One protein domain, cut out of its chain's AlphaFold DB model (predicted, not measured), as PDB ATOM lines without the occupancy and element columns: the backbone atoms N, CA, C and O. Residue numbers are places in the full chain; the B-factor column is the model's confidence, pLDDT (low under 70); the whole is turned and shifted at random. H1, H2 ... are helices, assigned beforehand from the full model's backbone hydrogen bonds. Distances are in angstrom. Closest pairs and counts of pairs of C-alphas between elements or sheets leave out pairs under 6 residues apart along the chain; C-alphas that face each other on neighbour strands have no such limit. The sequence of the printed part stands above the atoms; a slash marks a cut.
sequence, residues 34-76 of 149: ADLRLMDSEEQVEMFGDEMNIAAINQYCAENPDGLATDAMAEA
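What this domain is: This is residues 34 to 76 of the 149 residues of an uncharacterized protein of Roseivivax jejudonensis (UniProt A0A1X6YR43). Three short helices make this small domain: H2 and H3 pack on each other crosswise, near a right angle, while H1 sits off to one side, near H2 only by the first residue of H2. Unnamed stretches join them and lead into H1. The printed part has 43 residues with three named helices, H1, H2, H3 in that order, and no named strand; the class is all helix, with 25 residues in the helices. The whole is compact, with a radius of gyration of the C-alphas of 9.3 A and spans of 23 by 20 by 14 A.

Where its parts are: Start at C-alpha 34, at (-14.391, -0.127, -18.717), and pass residues 34 to 40 to reach H1, residues 41 to 48, which begins with C-alpha 41 at (-17.271, -8.483, -29.577) and is 10.3 A long from first to last C-alpha. Next look for H2, residues 54 to 63, the longest helix at 14.4 A. H3, residues 69 to 75, is 10.0 A long and ends with C-alpha 75 at (-30.451, -6.206, -14.521).

How they stand to each other: Look first at H1 and H2, which are close but not clearly touching: their closest C-alphas, those of Gln 44 and Ile 54, are 7.8 A apart. Their lines are about perpendicular, at 88 degrees. Farther along, H2 and H3 touch, their closest C-alphas being those of Ile 57 and Ala 72, 5.2 A apart. These lines are about perpendicular too, at 79 degrees. H1 and H3 are apart. In H1, H2 and H3 every O i to N i+4 pair is within hydrogen-bond range.

The domain as a whole: The two C-alphas farthest apart, those of Asp 50 and Asp 66, are 24.6 A from each other. The printed part has no cut, and the links H1 to H2 and H2 to H3 are tight, with 5 residues each. In the B-factor column you will find a mean pLDDT of 70.8 for the printed part, with 16 residues under 70, among them residues 49 to 53 and 71 to 76.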
ATOM      1  N   ALA A  34     -15.531  -0.667 -17.988       75.19
ATOM      2  CA  ALA A  34     -14.391  -0.127 -18.717       75.19
ATOM      3  C   ALA A  34     -13.580  -1.223 -19.432       75.19
ATOM      4  O   ALA A  34     -13.232  -1.038 -20.596       75.19
ATOM      5  N   ASP A  35     -13.323  -2.355 -18.773       77.19
ATOM      6  CA  ASP A  35     -12.663  -3.522 -19.376       77.19
ATOM      7  C   ASP A  35     -13.527  -4.155 -20.463       77.19
ATOM      8  O   ASP A  35     -13.038  -4.445 -21.551       77.19
ATOM      9  N   LEU A  36     -14.833  -4.275 -20.220       75.06
ATOM     10  CA  LEU A  36     -15.773  -4.824 -21.190       75.06
ATOM     11  C   LEU A  36     -15.763  -4.040 -22.509       75.06
ATOM     12  O   LEU A  36     -15.749  -4.622 -23.587       75.06
ATOM     13  N   ARG A  37     -15.720  -2.705 -22.438       70.38
ATOM     14  CA  ARG A  37     -15.646  -1.840 -23.629       70.38
ATOM     15  C   ARG A  37     -14.330  -1.944 -24.392       70.38
ATOM     16  O   ARG A  37     -14.269  -1.487 -25.533       70.38
ATOM     17  N   LEU A  38     -13.287  -2.461 -23.754       77.50
ATOM     18  CA  LEU A  38     -11.988  -2.701 -24.372       77.50
ATOM     19  C   LEU A  38     -11.892  -4.104 -24.982       77.50
ATOM     20  O   LEU A  38     -10.987  -4.329 -25.781       77.50
ATOM     21  N   MET A  39     -12.808  -5.014 -24.635       73.19
ATOM     22  CA  MET A  39     -12.894  -6.349 -25.225       73.19
ATOM     23  C   MET A  39     -13.573  -6.303 -26.591       73.19
ATOM     24  O   MET A  39     -14.560  -5.592 -26.795       73.19
ATOM     25  N   ASP A  40     -13.068  -7.111 -27.516       77.19
ATOM     26  CA  ASP A  40     -13.699  -7.319 -28.810       77.19
ATOM     27  C   ASP A  40     -15.013  -8.098 -28.664       77.19
ATOM     28  O   ASP A  40     -15.202  -8.910 -27.756       77.19
ATOM     29  N   SER A  41     -15.938  -7.870 -29.594       68.50
ATOM     30  CA  SER A  41     -17.271  -8.483 -29.577       68.50
ATOM     31  C   SER A  41     -17.248 -10.017 -29.639       68.50
ATOM     32  O   SER A  41     -18.153 -10.647 -29.110       68.50
ATOM     33  N   GLU A  42     -16.220 -10.623 -30.240       70.38
ATOM     34  CA  GLU A  42     -16.042 -12.086 -30.248       70.38
ATOM     35  C   GLU A  42     -15.676 -12.618 -28.852       70.38
ATOM     36  O   GLU A  42     -16.212 -13.633 -28.415       70.38
ATOM     37  N   GLU A  43     -14.839 -11.884 -28.117       72.00
ATOM     38  CA  GLU A  43     -14.398 -12.243 -26.766       72.00
ATOM     39  C   GLU A  43     -15.515 -12.015 -25.736       72.00
ATOM     40  O   GLU A  43     -15.703 -12.818 -24.824       72.00
ATOM     41  N   GLN A  44     -16.334 -10.973 -25.935       66.25
ATOM     42  CA  GLN A  44     -17.556 -10.755 -25.156       66.25
ATOM     43  C   GLN A  44     -18.553 -11.909 -25.346       66.25
ATOM     44  O   GLN A  44     -19.093 -12.410 -24.366       66.25
ATOM     45  N   VAL A  45     -18.774 -12.381 -26.576       68.62
ATOM     46  CA  VAL A  45     -19.678 -13.517 -26.836       68.62
ATOM     47  C   VAL A  45     -19.122 -14.824 -26.259       68.62
ATOM     48  O   VAL A  45     -19.886 -15.602 -25.695       68.62
ATOM     49  N   GLU A  46     -17.809 -15.067 -26.317       71.44
ATOM     50  CA  GLU A  46     -17.202 -16.238 -25.659       71.44
ATOM     51  C   GLU A  46     -17.312 -16.189 -24.125       71.44
ATOM     52  O   GLU A  46     -17.463 -17.235 -23.489       71.44
ATOM     53  N   MET A  47     -17.248 -14.995 -23.528       64.56
ATOM     54  CA  MET A  47     -17.297 -14.805 -22.075       64.56
ATOM     55  C   MET A  47     -18.724 -14.835 -21.515       64.56
ATOM     56  O   MET A  47     -18.959 -15.380 -20.436       64.56
ATOM     57  N   PHE A  48     -19.676 -14.268 -22.251       70.25
ATOM     58  CA  PHE A  48     -21.054 -14.071 -21.806       70.25
ATOM     59  C   PHE A  48     -22.051 -15.046 -22.440       70.25
ATOM     60  O   PHE A  48     -23.126 -15.276 -21.890       70.25
ATOM     61  N   GLY A  49     -21.670 -15.691 -23.540       64.69
ATOM     62  CA  GLY A  49     -22.533 -16.556 -24.335       64.69
ATOM     63  C   GLY A  49     -23.388 -15.776 -25.338       64.69
ATOM     64  O   GLY A  49     -23.727 -14.613 -25.128       64.69
ATOM     65  N   ASP A  50     -23.771 -16.447 -26.429       63.41
ATOM     66  CA  ASP A  50     -24.618 -15.897 -27.503       63.41
ATOM     67  C   ASP A  50     -26.019 -15.440 -27.041       63.41
ATOM     68  O   ASP A  50     -26.694 -14.710 -27.760       63.41
ATOM     69  N   GLU A  51     -26.467 -15.876 -25.861       57.41
ATOM     70  CA  GLU A  51     -27.791 -15.574 -25.288       57.41
ATOM     71  C   GLU A  51     -27.839 -14.262 -24.495       57.41
ATOM     72  O   GLU A  51     -28.896 -13.884 -23.993       57.41
ATOM     73  N   MET A  52     -26.711 -13.567 -24.350       63.66
ATOM     74  CA  MET A  52     -26.657 -12.355 -23.547       63.66
ATOM     75  C   MET A  52     -26.816 -11.102 -24.404       63.66
ATOM     76  O   MET A  52     -26.091 -10.895 -25.380       63.66
ATOM     77  N   ASN A  53     -27.722 -10.210 -23.997       69.12
ATOM     78  CA  ASN A  53     -27.956  -8.952 -24.694       69.12
ATOM     79  C   ASN A  53     -26.790  -7.971 -24.465       69.12
ATOM     80  O   ASN A  53     -26.837  -7.078 -23.615       69.12
ATOM     81  N   ILE A  54     -25.728  -8.123 -25.259       70.38
ATOM     82  CA  ILE A  54     -24.536  -7.262 -25.238       70.38
ATOM     83  C   ILE A  54     -24.915  -5.782 -25.417       70.38
ATOM     84  O   ILE A  54     -24.237  -4.898 -24.887       70.38
ATOM     85  N   ALA A  55     -26.013  -5.471 -26.116       71.75
ATOM     86  CA  ALA A  55     -26.486  -4.098 -26.257       71.75
ATOM     87  C   ALA A  55     -27.046  -3.537 -24.937       71.75
ATOM     88  O   ALA A  55     -26.751  -2.386 -24.604       71.75
ATOM     89  N   ALA A  56     -27.780  -4.340 -24.162       72.50
ATOM     90  CA  ALA A  56     -28.254  -3.968 -22.828       72.50
ATOM     91  C   ALA A  56     -27.085  -3.757 -21.854       72.50
ATOM     92  O   ALA A  56     -27.048  -2.758 -21.136       72.50
ATOM     93  N   ILE A  57     -26.068  -4.620 -21.911       75.00
ATOM     94  CA  ILE A  57     -24.851  -4.474 -21.100       75.00
ATOM     95  C   ILE A  57     -24.103  -3.191 -21.472       75.00
ATOM     96  O   ILE A  57     -23.716  -2.417 -20.600       75.00
ATOM     97  N   ASN A  58     -23.938  -2.912 -22.767       73.69
ATOM     98  CA  ASN A  58     -23.296  -1.680 -23.224       73.69
ATOM     99  C   ASN A  58     -24.082  -0.419 -22.836       73.69
ATOM    100  O   ASN A  58     -23.463   0.618 -22.582       73.69
ATOM    101  N   GLN A  59     -25.415  -0.493 -22.784       74.88
ATOM    102  CA  GLN A  59     -26.258   0.600 -22.301       74.88
ATOM    103  C   GLN A  59     -26.038   0.830 -20.801       74.88
ATOM    104  O   GLN A  59     -25.662   1.936 -20.411       74.88
ATOM    105  N   TYR A  60     -26.140  -0.221 -19.986       79.00
ATOM    106  CA  TYR A  60     -25.879  -0.141 -18.548       79.00
ATOM    107  C   TYR A  60     -24.472   0.394 -18.255       79.00
ATOM    108  O   TYR A  60     -24.296   1.298 -17.440       79.00
ATOM    109  N   CYS A  61     -23.463  -0.090 -18.980       79.81
ATOM    110  CA  CYS A  61     -22.078   0.359 -18.860       79.81
ATOM    111  C   CYS A  61     -21.828   1.779 -19.394       79.81
ATOM    112  O   CYS A  61     -20.789   2.380 -19.108       79.81
ATOM    113  N   ALA A  62     -22.744   2.345 -20.185       76.44
ATOM    114  CA  ALA A  62     -22.708   3.757 -20.552       76.44
ATOM    115  C   ALA A  62     -23.233   4.660 -19.431       76.44
ATOM    116  O   ALA A  62     -22.741   5.778 -19.285       76.44
ATOM    117  N   GLU A  63     -24.183   4.169 -18.640       77.69
ATOM    118  CA  GLU A  63     -24.767   4.891 -17.507       77.69
ATOM    119  C   GLU A  63     -23.962   4.694 -16.211       77.69
ATOM    120  O   GLU A  63     -23.877   5.611 -15.394       77.69
ATOM    121  N   ASN A  64     -23.293   3.545 -16.070       78.00
ATOM    122  CA  ASN A  64     -22.483   3.157 -14.915       78.00
ATOM    123  C   ASN A  64     -21.047   2.799 -15.348       78.00
ATOM    124  O   ASN A  64     -20.683   1.624 -15.389       78.00
ATOM    125  N   PRO A  65     -20.199   3.795 -15.673       70.88
ATOM    126  CA  PRO A  65     -18.850   3.547 -16.189       70.88
ATOM    127  C   PRO A  65     -17.916   2.876 -15.170       70.88
ATOM    128  O   PRO A  65     -17.020   2.134 -15.563       70.88
ATOM    129  N   ASP A  66     -18.141   3.114 -13.874       79.19
ATOM    130  CA  ASP A  66     -17.422   2.477 -12.763       79.19
ATOM    131  C   ASP A  66     -18.119   1.191 -12.263       79.19
ATOM    132  O   ASP A  66     -17.703   0.607 -11.262       79.19
ATOM    133  N   GLY A  67     -19.209   0.779 -12.920       72.75
ATOM    134  CA  GLY A  67     -19.977  -0.416 -12.581       72.75
ATOM    135  C   GLY A  67     -19.334  -1.703 -13.096       72.75
ATOM    136  O   GLY A  67     -18.432  -1.689 -13.940       72.75
ATOM    137  N   LEU A  68     -19.817  -2.835 -12.588       79.44
ATOM    138  CA  LEU A  68     -19.411  -4.152 -13.061       79.44
ATOM    139  C   LEU A  68     -20.347  -4.611 -14.176       79.44
ATOM    140  O   LEU A  68     -21.560  -4.398 -14.119       79.44
ATOM    141  N   ALA A  69     -19.786  -5.280 -15.178       69.88
ATOM    142  CA  ALA A  69     -20.577  -5.864 -16.249       69.88
ATOM    143  C   ALA A  69     -21.509  -6.968 -15.728       69.88
ATOM    144  O   ALA A  69     -22.598  -7.150 -16.256       69.88
ATOM    145  N   THR A  70     -21.120  -7.680 -14.669       71.19
ATOM    146  CA  THR A  70     -21.933  -8.718 -14.016       71.19
ATOM    147  C   THR A  70     -23.204  -8.174 -13.365       71.19
ATOM    148  O   THR A  70     -24.223  -8.862 -13.394       71.19
ATOM    149  N   ASP A  71     -23.193  -6.938 -12.857       69.44
ATOM    150  CA  ASP A  71     -24.419  -6.262 -12.407       69.44
ATOM    151  C   ASP A  71     -25.337  -5.939 -13.598       69.44
ATOM    152  O   ASP A  71     -26.549  -6.135 -13.520       69.44
ATOM    153  N   ALA A  72     -24.758  -5.551 -14.740       67.25
ATOM    154  CA  ALA A  72     -25.505  -5.317 -15.975       67.25
ATOM    155  C   ALA A  72     -26.244  -6.572 -16.459       67.25
ATOM    156  O   ALA A  72     -27.347  -6.466 -16.973       67.25
ATOM    157  N   MET A  73     -25.655  -7.758 -16.285       67.31
ATOM    158  CA  MET A  73     -26.290  -9.035 -16.650       67.31
ATOM    159  C   MET A  73     -27.419  -9.426 -15.703       67.31
ATOM    160  O   MET A  73     -28.342 -10.120 -16.108       67.31
ATOM    161  N   ALA A  74     -27.327  -9.017 -14.438       62.72
ATOM    162  CA  ALA A  74     -28.364  -9.280 -13.450       62.72
ATOM    163  C   ALA A  74     -29.585  -8.361 -13.633       62.72
ATOM    164  O   ALA A  74     -30.690  -8.742 -13.247       62.72
ATOM    165  N   GLU A  75     -29.386  -7.166 -14.201       56.72
ATOM    166  CA  GLU A  75     -30.451  -6.206 -14.521       56.72
ATOM    167  C   GLU A  75     -30.907  -6.231 -15.984       56.72
ATOM    168  O   GLU A  75     -31.994  -5.726 -16.270       56.72
ATOM    169  N   ALA A  76     -30.122  -6.798 -16.907       54.47
ATOM    170  CA  ALA A  76     -30.527  -6.942 -18.298       54.47
ATOM    171  C   ALA A  76     -31.791  -7.816 -18.347       54.47
ATOM    172  O   ALA A  76     -31.729  -8.984 -17.959       54.47
TER     173      ALA A  76